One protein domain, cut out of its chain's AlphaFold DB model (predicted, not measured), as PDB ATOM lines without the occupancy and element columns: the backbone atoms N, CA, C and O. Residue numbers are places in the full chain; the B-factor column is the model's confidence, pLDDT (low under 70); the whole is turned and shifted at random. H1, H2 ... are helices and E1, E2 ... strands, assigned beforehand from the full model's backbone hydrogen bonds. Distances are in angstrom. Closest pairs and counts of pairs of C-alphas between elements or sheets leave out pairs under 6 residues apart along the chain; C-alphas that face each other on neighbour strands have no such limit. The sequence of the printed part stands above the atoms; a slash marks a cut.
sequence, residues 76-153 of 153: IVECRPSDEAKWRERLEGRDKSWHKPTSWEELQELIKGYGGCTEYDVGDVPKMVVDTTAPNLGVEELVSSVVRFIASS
ATOM      1  N   ILE A  76       8.431 -31.767   4.923       95.69
ATOM      2  CA  ILE A  76       7.807 -33.080   5.093       95.69
ATOM      3  C   ILE A  76       7.448 -33.646   3.722       95.69
ATOM      4  O   ILE A  76       6.718 -33.030   2.949       95.69
ATOM      5  N   VAL A  77       7.924 -34.857   3.443       95.44
ATOM      6  CA  VAL A  77       7.456 -35.672   2.318       95.44
ATOM      7  C   VAL A  77       6.743 -36.874   2.911       95.44
ATOM      8  O   VAL A  77       7.374 -37.782   3.448       95.44
ATOM      9  N   GLU A  78       5.417 -36.860   2.866       92.31
ATOM     10  CA  GLU A  78       4.607 -37.975   3.332       92.31
ATOM     11  C   GLU A  78       4.331 -38.913   2.165       92.31
ATOM     12  O   GLU A  78       3.593 -38.577   1.244       92.31
ATOM     13  N   CYS A  79       4.877 -40.119   2.217       91.06
ATOM     14  CA  CYS A  79       4.408 -41.172   1.334       91.06
ATOM     15  C   CYS A  79       3.037 -41.657   1.846       91.06
ATOM     16  O   CYS A  79       2.886 -41.885   3.042       91.06
ATOM     17  N   ARG A  80       2.040 -41.821   0.974       88.88
ATOM     18  CA  ARG A  80       0.682 -42.279   1.329       88.88
ATOM     19  C   ARG A  80       0.115 -43.098   0.164       88.88
ATOM     20  O   ARG A  80      -0.195 -42.499  -0.862       88.88
ATOM     21  N   PRO A  81       0.020 -44.439   0.252       90.12
ATOM     22  CA  PRO A  81      -0.471 -45.239  -0.857       90.12
ATOM     23  C   PRO A  81      -1.991 -45.085  -0.983       90.12
ATOM     24  O   PRO A  81      -2.699 -45.087   0.025       90.12
ATOM     25  N   SER A  82      -2.497 -44.958  -2.209       90.88
ATOM     26  CA  SER A  82      -3.940 -45.008  -2.490       90.88
ATOM     27  C   SER A  82      -4.425 -46.400  -2.903       90.88
ATOM     28  O   SER A  82      -5.600 -46.711  -2.718       90.88
ATOM     29  N   ASP A  83      -3.530 -47.252  -3.415       92.62
ATOM     30  CA  ASP A  83      -3.832 -48.622  -3.828       92.62
ATOM     31  C   ASP A  83      -3.359 -49.620  -2.760       92.62
ATOM     32  O   ASP A  83      -2.172 -49.949  -2.633       92.62
ATOM     33  N   GLU A  84      -4.326 -50.100  -1.976       92.75
ATOM     34  CA  GLU A  84      -4.124 -51.082  -0.913       92.75
ATOM     35  C   GLU A  84      -3.638 -52.432  -1.451       92.75
ATOM     36  O   GLU A  84      -2.775 -53.057  -0.836       92.75
ATOM     37  N   ALA A  85      -4.144 -52.871  -2.607       93.25
ATOM     38  CA  ALA A  85      -3.784 -54.165  -3.177       93.25
ATOM     39  C   ALA A  85      -2.303 -54.182  -3.562       93.25
ATOM     40  O   ALA A  85      -1.573 -55.097  -3.184       93.25
ATOM     41  N   LYS A  86      -1.829 -53.119  -4.219       92.69
ATOM     42  CA  LYS A  86      -0.412 -52.957  -4.570       92.69
ATOM     43  C   LYS A  86       0.473 -52.742  -3.346       92.69
ATOM     44  O   LYS A  86       1.627 -53.177  -3.319       92.69
ATOM     45  N   TRP A  87      -0.032 -52.066  -2.314       91.81
ATOM     46  CA  TRP A  87       0.694 -51.935  -1.053       91.81
ATOM     47  C   TRP A  87       0.858 -53.289  -0.354       91.81
ATOM     48  O   TRP A  87       1.974 -53.626   0.052       91.81
ATOM     49  N   ARG A  88      -0.217 -54.077  -0.275       93.62
ATOM     50  CA  ARG A  88      -0.218 -55.441   0.256       93.62
ATOM     51  C   ARG A  88       0.724 -56.349  -0.525       93.62
ATOM     52  O   ARG A  88       1.575 -56.985   0.085       93.62
ATOM     53  N   GLU A  89       0.633 -56.349  -1.853       93.56
ATOM     54  CA  GLU A  89       1.515 -57.124  -2.731       93.56
ATOM     55  C   GLU A  89       2.993 -56.826  -2.435       93.56
ATOM     56  O   GLU A  89       3.789 -57.736  -2.210       93.56
ATOM     57  N   ARG A  90       3.363 -55.541  -2.348       90.94
ATOM     58  CA  ARG A  90       4.738 -55.126  -2.026       90.94
ATOM     59  C   ARG A  90       5.161 -55.492  -0.607       90.94
ATOM     60  O   ARG A  90       6.343 -55.732  -0.370       90.94
ATOM     61  N   LEU A  91       4.237 -55.462   0.350       90.62
ATOM     62  CA  LEU A  91       4.504 -55.845   1.732       90.62
ATOM     63  C   LEU A  91       4.796 -57.341   1.834       90.62
ATOM     64  O   LEU A  91       5.793 -57.715   2.441       90.62
ATOM     65  N   GLU A  92       3.927 -58.167   1.260       91.69
ATOM     66  CA  GLU A  92       3.989 -59.626   1.353       91.69
ATOM     67  C   GLU A  92       5.065 -60.210   0.420       91.69
ATOM     68  O   GLU A  92       5.618 -61.270   0.700       91.69
ATOM     69  N   GLY A  93       5.419 -59.491  -0.652       88.50
ATOM     70  CA  GLY A  93       6.489 -59.852  -1.584       88.50
ATOM     71  C   GLY A  93       7.901 -59.421  -1.165       88.50
ATOM     72  O   GLY A  93       8.853 -59.736  -1.877       88.50
ATOM     73  N   ARG A  94       8.074 -58.689  -0.053       84.75
ATOM     74  CA  ARG A  94       9.406 -58.249   0.408       84.75
ATOM     75  C   ARG A  94      10.120 -59.326   1.221       84.75
ATOM     76  O   ARG A  94       9.487 -60.134   1.898       84.75
ATOM     77  N   ASP A  95      11.448 -59.253   1.258       84.12
ATOM     78  CA  ASP A  95      12.246 -60.114   2.131       84.12
ATOM     79  C   ASP A  95      11.847 -59.950   3.602       84.12
ATOM     80  O   ASP A  95      11.746 -58.839   4.140       84.12
ATOM     81  N   LYS A  96      11.631 -61.087   4.272       77.56
ATOM     82  CA  LYS A  96      11.210 -61.116   5.673       77.56
ATOM     83  C   LYS A  96      12.293 -60.507   6.558       77.56
ATOM     84  O   LYS A  96      13.462 -60.876   6.490       77.56
ATOM     85  N   SER A  97      11.887 -59.599   7.439       73.62
ATOM     86  CA  SER A  97      12.775 -58.973   8.413       73.62
ATOM     87  C   SER A  97      12.232 -59.185   9.815       73.62
ATOM     88  O   SER A  97      11.066 -58.912  10.062       73.62
ATOM     89  N   TRP A  98      13.092 -59.607  10.746       67.75
ATOM     90  CA  TRP A  98      12.709 -59.912  12.133       67.75
ATOM     91  C   TRP A  98      11.994 -58.760  12.866       67.75
ATOM     92  O   TRP A  98      11.235 -58.997  13.794       67.75
ATOM     93  N   HIS A  99      12.231 -57.507  12.464       72.56
ATOM     94  CA  HIS A  99      11.699 -56.318  13.142       72.56
ATOM     95  C   HIS A  99      10.611 -55.583  12.344       72.56
ATOM     96  O   HIS A  99      10.286 -54.443  12.679       72.56
ATOM     97  N   LYS A 100      10.093 -56.167  11.256       76.12
ATOM     98  CA  LYS A 100       9.079 -55.522  10.410       76.12
ATOM     99  C   LYS A 100       7.910 -56.469  10.144       76.12
ATOM    100  O   LYS A 100       8.168 -57.651   9.952       76.12
ATOM    101  N   PRO A 101       6.671 -55.952  10.026       82.00
ATOM    102  CA  PRO A 101       5.520 -56.763   9.637       82.00
ATOM    103  C   PRO A 101       5.795 -57.509   8.333       82.00
ATOM    104  O   PRO A 101       6.326 -56.921   7.390       82.00
ATOM    105  N   THR A 102       5.466 -58.785   8.257       87.19
ATOM    106  CA  THR A 102       5.651 -59.582   7.033       87.19
ATOM    107  C   THR A 102       4.334 -60.001   6.402       87.19
ATOM    108  O   THR A 102       4.328 -60.384   5.236       87.19
ATOM    109  N   SER A 103       3.229 -59.863   7.135       90.44
ATOM    110  CA  SER A 103       1.878 -60.047   6.625       90.44
ATOM    111  C   SER A 103       1.083 -58.748   6.649       90.44
ATOM    112  O   SER A 103       1.387 -57.806   7.394       90.44
ATOM    113  N   TRP A 104       0.038 -58.709   5.825       92.06
ATOM    114  CA  TRP A 104      -0.931 -57.624   5.841       92.06
ATOM    115  C   TRP A 104      -1.578 -57.461   7.217       92.06
ATOM    116  O   TRP A 104      -1.731 -56.344   7.707       92.06
ATOM    117  N   GLU A 105      -1.897 -58.571   7.873       92.31
ATOM    118  CA  GLU A 105      -2.568 -58.594   9.167       92.31
ATOM    119  C   GLU A 105      -1.700 -57.964  10.270       92.31
ATOM    120  O   GLU A 105      -2.175 -57.080  10.982       92.31
ATOM    121  N   GLU A 106      -0.412 -58.320  10.351       89.38
ATOM    122  CA  GLU A 106       0.540 -57.721  11.303       89.38
ATOM    123  C   GLU A 106       0.693 -56.210  11.080       89.38
ATOM    124  O   GLU A 106       0.783 -55.425  12.028       89.38
ATOM    125  N   LEU A 107       0.720 -55.775   9.815       89.19
ATOM    126  CA  LEU A 107       0.802 -54.357   9.485       89.19
ATOM    127  C   LEU A 107      -0.465 -53.613   9.921       89.19
ATOM    128  O   LEU A 107      -0.370 -52.520  10.477       89.19
ATOM    129  N   GLN A 108      -1.641 -54.197   9.699       89.88
ATOM    130  CA  GLN A 108      -2.911 -53.614  10.127       89.88
ATOM    131  C   GLN A 108      -3.000 -53.509  11.654       89.88
ATOM    132  O   GLN A 108      -3.493 -52.505  12.166       89.88
ATOM    133  N   GLU A 109      -2.497 -54.495  12.400       89.12
ATOM    134  CA  GLU A 109      -2.392 -54.414  13.862       89.12
ATOM    135  C   GLU A 109      -1.443 -53.301  14.316       89.12
ATOM    136  O   GLU A 109      -1.799 -52.522  15.202       89.12
ATOM    137  N   LEU A 110      -0.282 -53.159  13.668       85.44
ATOM    138  CA  LEU A 110       0.654 -52.068  13.945       85.44
ATOM    139  C   LEU A 110       0.012 -50.693  13.700       85.44
ATOM    140  O   LEU A 110       0.120 -49.801  14.540       85.44
ATOM    141  N   ILE A 111      -0.693 -50.532  12.575       83.69
ATOM    142  CA  ILE A 111      -1.396 -49.288  12.226       83.69
ATOM    143  C   ILE A 111      -2.497 -48.983  13.242       83.69
ATOM    144  O   ILE A 111      -2.595 -47.853  13.721       83.69
ATOM    145  N   LYS A 112      -3.296 -49.988  13.625       84.69
ATOM    146  CA  LYS A 112      -4.300 -49.848  14.692       84.69
ATOM    147  C   LYS A 112      -3.656 -49.431  16.013       84.69
ATOM    148  O   LYS A 112      -4.207 -48.577  16.701       84.69
ATOM    149  N   GLY A 113      -2.484 -49.980  16.336       80.94
ATOM    150  CA  GLY A 113      -1.705 -49.624  17.521       80.94
ATOM    151  C   GLY A 113      -1.280 -48.154  17.566       80.94
ATOM    152  O   GLY A 113      -1.178 -47.592  18.654       80.94
ATOM    153  N   TYR A 114      -1.108 -47.493  16.414       77.94
ATOM    154  CA  TYR A 114      -0.872 -46.044  16.369       77.94
ATOM    155  C   TYR A 114      -2.116 -45.213  16.709       77.94
ATOM    156  O   TYR A 114      -1.980 -44.024  16.994       77.94
ATOM    157  N   GLY A 115      -3.321 -45.791  16.689       71.94
ATOM    158  CA  GLY A 115      -4.539 -45.138  17.182       71.94
ATOM    159  C   GLY A 115      -4.884 -43.811  16.497       71.94
ATOM    160  O   GLY A 115      -5.480 -42.944  17.126       71.94
ATOM    161  N   GLY A 116      -4.469 -43.613  15.241       69.69
ATOM    162  CA  GLY A 116      -4.676 -42.355  14.515       69.69
ATOM    163  C   GLY A 116      -3.735 -41.212  14.916       69.69
ATOM    164  O   GLY A 116      -3.890 -40.106  14.410       69.69
ATOM    165  N   CYS A 117      -2.718 -41.466  15.752       71.00
ATOM    166  CA  CYS A 117      -1.722 -40.461  16.155       71.00
ATOM    167  C   CYS A 117      -0.899 -39.897  14.984       71.00
ATOM    168  O   CYS A 117      -0.157 -38.938  15.175       71.00
ATOM    169  N   THR A 118      -1.010 -40.493  13.797       69.31
ATOM    170  CA  THR A 118      -0.359 -40.085  12.547       69.31
ATOM    171  C   THR A 118      -1.077 -38.933  11.840       69.31
ATOM    172  O   THR A 118      -0.467 -38.282  10.998       69.31
ATOM    173  N   GLU A 119      -2.351 -38.673  12.153       79.44
ATOM    174  CA  GLU A 119      -3.137 -37.595  11.544       79.44
ATOM    175  C   GLU A 119      -3.168 -36.396  12.500       79.44
ATOM    176  O   GLU A 119      -3.989 -36.306  13.412       79.44
ATOM    177  N   TYR A 120      -2.232 -35.475  12.311       83.50
ATOM    178  CA  TYR A 120      -2.180 -34.207  13.030       83.50
ATOM    179  C   TYR A 120      -1.799 -33.083  12.075       83.50
ATOM    180  O   TYR A 120      -1.154 -33.298  11.046       83.50
ATOM    181  N   ASP A 121      -2.200 -31.869  12.437       88.06
ATOM    182  CA  ASP A 121      -1.801 -30.667  11.721       88.06
ATOM    183  C   ASP A 121      -0.284 -30.470  11.831       88.06
ATOM    184  O   ASP A 121       0.283 -30.618  12.915       88.06
ATOM    185  N   VAL A 122       0.375 -30.157  10.716       91.44
ATOM    186  CA  VAL A 122       1.817 -29.871  10.658       91.44
ATOM    187  C   VAL A 122       2.118 -28.373  10.773       91.44
ATOM    188  O   VAL A 122       3.286 -28.001  10.875       91.44
ATOM    189  N   GLY A 123       1.084 -27.527  10.836       91.56
ATOM    190  CA  GLY A 123       1.211 -26.075  10.878       91.56
ATOM    191  C   GLY A 123       1.844 -25.538   9.596       91.56
ATOM    192  O   GLY A 123       1.542 -26.005   8.501       91.56
ATOM    193  N   ASP A 124       2.773 -24.596   9.743       92.06
ATOM    194  CA  ASP A 124       3.419 -23.912   8.614       92.06
ATOM    195  C   ASP A 124       4.558 -24.711   7.959       92.06
ATOM    196  O   ASP A 124       5.226 -24.210   7.053       92.06
ATOM    197  N   VAL A 125       4.827 -25.942   8.410       94.69
ATOM    198  CA  VAL A 125       5.892 -26.769   7.831       94.69
ATOM    199  C   VAL A 125       5.487 -27.199   6.414       94.69
ATOM    200  O   VAL A 125       4.484 -27.906   6.269       94.69
ATOM    201  N   PRO A 126       6.261 -26.850   5.364       95.31
ATOM    202  CA  PRO A 126       5.959 -27.269   4.003       95.31
ATOM    203  C   PRO A 126       5.848 -28.788   3.907       95.31
ATOM    204  O   PRO A 126       6.752 -29.523   4.319       95.31
ATOM    205  N   LYS A 127       4.743 -29.260   3.331       94.69
ATOM    206  CA  LYS A 127       4.425 -30.682   3.223       94.69
ATOM    207  C   LYS A 127       3.990 -31.047   1.809       94.69
ATOM    208  O   LYS A 127       3.096 -30.420   1.249       94.69
ATOM    209  N   MET A 128       4.572 -32.115   1.276       94.69
ATOM    210  CA  MET A 128       4.146 -32.764   0.041       94.69
ATOM    211  C   MET A 128       3.698 -34.196   0.347       94.69
ATOM    212  O   MET A 128       4.395 -34.924   1.051       94.69
ATOM    213  N   VAL A 129       2.550 -34.609  -0.195       93.12
ATOM    214  CA  VAL A 129       2.082 -36.001  -0.124       93.12
ATOM    215  C   VAL A 129       2.393 -36.699  -1.446       93.12
ATOM    216  O   VAL A 129       2.119 -36.160  -2.516       93.12
ATOM    217  N   VAL A 130       2.970 -37.894  -1.368       94.06
ATOM    218  CA  VAL A 130       3.405 -38.697  -2.509       94.06
ATOM    219  C   VAL A 130       2.732 -40.062  -2.463       94.06
ATOM    220  O   VAL A 130       2.943 -40.845  -1.538       94.06
ATOM    221  N   ASP A 131       1.969 -40.387  -3.499       91.56
ATOM    222  CA  ASP A 131       1.416 -41.725  -3.658       91.56
ATOM    223  C   ASP A 131       2.368 -42.615  -4.460       91.56
ATOM    224  O   ASP A 131       2.466 -42.536  -5.683       91.56
ATOM    225  N   THR A 132       3.061 -43.507  -3.756       89.44
ATOM    226  CA  THR A 132       4.015 -44.446  -4.361       89.44
ATOM    227  C   THR A 132       3.343 -45.646  -5.034       89.44
ATOM    228  O   THR A 132       4.025 -46.496  -5.619       89.44
ATOM    229  N   THR A 133       2.020 -45.766  -4.933       91.12
ATOM    230  CA  THR A 133       1.229 -46.850  -5.525       91.12
ATOM    231  C   THR A 133       0.452 -46.434  -6.768       91.12
ATOM    232  O   THR A 133       0.058 -47.325  -7.521       91.12
ATOM    233  N   ALA A 134       0.347 -45.130  -7.050       89.06
ATOM    234  CA  ALA A 134      -0.351 -44.596  -8.216       89.06
ATOM    235  C   ALA A 134      -0.005 -45.383  -9.504       89.06
ATOM    236  O   ALA A 134       1.174 -45.621  -9.790       89.06
ATOM    237  N   PRO A 135      -1.008 -45.836 -10.281       79.62
ATOM    238  CA  PRO A 135      -0.806 -46.810 -11.357       79.62
ATOM    239  C   PRO A 135       0.012 -46.274 -12.540       79.62
ATOM    240  O   PRO A 135       0.615 -47.067 -13.254       79.62
ATOM    241  N   ASN A 136       0.078 -44.948 -12.713       82.81
ATOM    242  CA  ASN A 136       0.625 -44.303 -13.911       82.81
ATOM    243  C   ASN A 136       1.822 -43.376 -13.642       82.81
ATOM    244  O   ASN A 136       2.241 -42.675 -14.555       82.81
ATOM    245  N   LEU A 137       2.357 -43.346 -12.419       81.38
ATOM    246  CA  LEU A 137       3.519 -42.519 -12.083       81.38
ATOM    247  C   LEU A 137       4.764 -43.396 -11.949       81.38
ATOM    248  O   LEU A 137       4.813 -44.322 -11.135       81.38
ATOM    249  N   GLY A 138       5.778 -43.095 -12.758       86.94
ATOM    250  CA  GLY A 138       7.088 -43.731 -12.655       86.94
ATOM    251  C   GLY A 138       7.858 -43.246 -11.423       86.94
ATOM    252  O   GLY A 138       7.651 -42.135 -10.938       86.94
ATOM    253  N   VAL A 139       8.804 -44.058 -10.937       88.25
ATOM    254  CA  VAL A 139       9.677 -43.676  -9.809       88.25
ATOM    255  C   VAL A 139      10.436 -42.382 -10.113       88.25
ATOM    256  O   VAL A 139      10.529 -41.513  -9.251       88.25
ATOM    257  N   GLU A 140      10.935 -42.224 -11.339       91.94
ATOM    258  CA  GLU A 140      11.673 -41.027 -11.762       91.94
ATOM    259  C   GLU A 140      10.822 -39.757 -11.683       91.94
ATOM    260  O   GLU A 140      11.302 -38.714 -11.242       91.94
ATOM    261  N   GLU A 141       9.546 -39.847 -12.055       92.75
ATOM    262  CA  GLU A 141       8.618 -38.721 -12.004       92.75
ATOM    263  C   GLU A 141       8.302 -38.324 -10.558       92.75
ATOM    264  O   GLU A 141       8.358 -37.141 -10.212       92.75
ATOM    265  N   LEU A 142       8.077 -39.312  -9.684       92.56
ATOM    266  CA  LEU A 142       7.893 -39.078  -8.249       92.56
ATOM    267  C   LEU A 142       9.125 -38.410  -7.629       92.56
ATOM    268  O   LEU A 142       9.002 -37.402  -6.931       92.56
ATOM    269  N   VAL A 143      10.320 -38.931  -7.923       93.62
ATOM    270  CA  VAL A 143      11.588 -38.366  -7.441       93.62
ATOM    271  C   VAL A 143      11.781 -36.947  -7.973       93.62
ATOM    272  O   VAL A 143      12.100 -36.049  -7.196       93.62
ATOM    273  N   SER A 144      11.533 -36.711  -9.263       95.56
ATOM    274  CA  SER A 144      11.622 -35.378  -9.869       95.56
ATOM    275  C   SER A 144      10.689 -34.382  -9.181       95.56
ATOM    276  O   SER A 144      11.091 -33.255  -8.885       95.56
ATOM    277  N   SER A 145       9.460 -34.799  -8.866       94.94
ATOM    278  CA  SER A 145       8.502 -33.953  -8.159       94.94
ATOM    279  C   SER A 145       8.966 -33.606  -6.744       94.94
ATOM    280  O   SER A 145       8.878 -32.442  -6.353       94.94
ATOM    281  N   VAL A 146       9.500 -34.575  -5.994       95.38
ATOM    282  CA  VAL A 146      10.030 -34.345  -4.639       95.38
ATOM    283  C   VAL A 146      11.253 -33.428  -4.670       95.38
ATOM    284  O   VAL A 146      11.332 -32.482  -3.891       95.38
ATOM    285  N   VAL A 147      12.189 -33.650  -5.596       96.19
ATOM    286  CA  VAL A 147      13.377 -32.794  -5.749       96.19
ATOM    287  C   VAL A 147      12.976 -31.363  -6.106       96.19
ATOM    288  O   VAL A 147      13.516 -30.417  -5.535       96.19
ATOM    289  N   ARG A 148      11.995 -31.185  -7.002       96.94
ATOM    290  CA  ARG A 148      11.467 -29.859  -7.346       96.94
ATOM    291  C   ARG A 148      10.850 -29.171  -6.129       96.94
ATOM    292  O   ARG A 148      11.139 -28.002  -5.907       96.94
ATOM    293  N   PHE A 149      10.064 -29.895  -5.336       96.25
ATOM    294  CA  PHE A 149       9.477 -29.387  -4.095       96.25
ATOM    295  C   PHE A 149      10.544 -28.938  -3.084       96.25
ATOM    296  O   PHE A 149      10.433 -27.851  -2.516       96.25
ATOM    297  N   ILE A 150      11.611 -29.726  -2.908       94.12
ATOM    298  CA  ILE A 150      12.738 -29.374  -2.028       94.12
ATOM    299  C   ILE A 150      13.458 -28.112  -2.521       94.12
ATOM    300  O   ILE A 150      13.867 -27.287  -1.709       94.12
ATOM    301  N   ALA A 151      13.618 -27.952  -3.837       94.25
ATOM    302  CA  ALA A 151      14.305 -26.805  -4.424       94.25
ATOM    303  C   ALA A 151      13.470 -25.511  -4.414       94.25
ATOM    304  O   ALA A 151      14.043 -24.425  -4.395       94.25
ATOM    305  N   SER A 152      12.137 -25.614  -4.465       92.50
ATOM    306  CA  SER A 152      11.227 -24.460  -4.529       92.50
ATOM    307  C   SER A 152      10.751 -23.944  -3.171       92.50
ATOM    308  O   SER A 152      10.114 -22.895  -3.121       92.50
ATOM    309  N   SER A 153      10.992 -24.707  -2.105       82.88
ATOM    310  CA  SER A 153      10.689 -24.325  -0.720       82.88
ATOM    311  C   SER A 153      11.919 -23.684  -0.107       82.88
ATOM    312  O   SER A 153      11.825 -22.623   0.542       82.88
TER     313      SER A 153
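This is residues 76 to 153 of the 153 residues of an uncharacterized protein of Gossypium tomentosum (UniProt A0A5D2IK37). The model is a loose, open frame with an empty middle: at one end the short parallel strands E1 and E2 lie side by side with H3 folded back next to them, and at the other end are H1 and H2, the one turned across the other. From H2 the long link of residues 114 to 126 crosses back to E2, and its residues 114 to 121 stick out free. The printed part has 78 residues with three named helices and two named strands, in the order E1, H1, H2, E2, H3; the sheet has the order E1, E2, parallel, and the class is mostly helix. The whole is loose, with a radius of gyration of the C-alphas of 14.8 A and spans of 39 by 29 by 21 A.

E1 is residues 76 to 79, 9.5 A from first to last C-alpha, and begins at C-alpha 76 at (7.807, -33.080, 5.093). H1 is residues 84 to 92, 12.0 A long. H2 is residues 104 to 113, 14.2 A long, and begins at C-alpha 104 at (-0.931, -57.624, 5.841). E2 is residues 127 to 130, 9.9 A long. H3, the longest helix, is residues 139 to 152, 20.0 A long, and ends at C-alpha 152 at (11.227, -24.460, -4.529).

E1 and E2 are parallel neighbours, with 19 degrees between their directions. The C-alphas of 76 and 127, which face each other, are 4.5 A apart. N 78 and O 128 are within hydrogen-bond range at 2.8 A, and so are N 128 and O 76 at 2.9 A. E1, H1, H2 and E2 form a strand-helix-strand unit, two parallel neighbour strands with helices between them along the chain, and its crossover is right-handed. The closest C-alphas of E2 and H3 are those of Val 130 and Leu 142, 7.3 A apart; those of E1 and H3 are Val 77 and Val 146, 7.5 A apart. H1 and H2 only just touch, with 3 pairs of C-alphas within 8 A, the closest those of Arg 88 and Trp 104 at 6.0 A. Their lines are about perpendicular, at 74 degrees. H3 is apart from H1 and from H2. In H1, H2 and H3 every O i to N i+4 pair is within hydrogen-bond range.

The two C-alphas farthest apart are those of Glu 105 and Ser 152, at 39.3 A. The printed part has no cut and ends at residue 153, the chain's last. The links H1 to H2 and H2 to E2 are long. Residues 136 to 141, of which 139 to 141 belong to H3, stand free. The mean pLDDT of the printed part is 88.1, and residues 98, 116 and 118 are under 70.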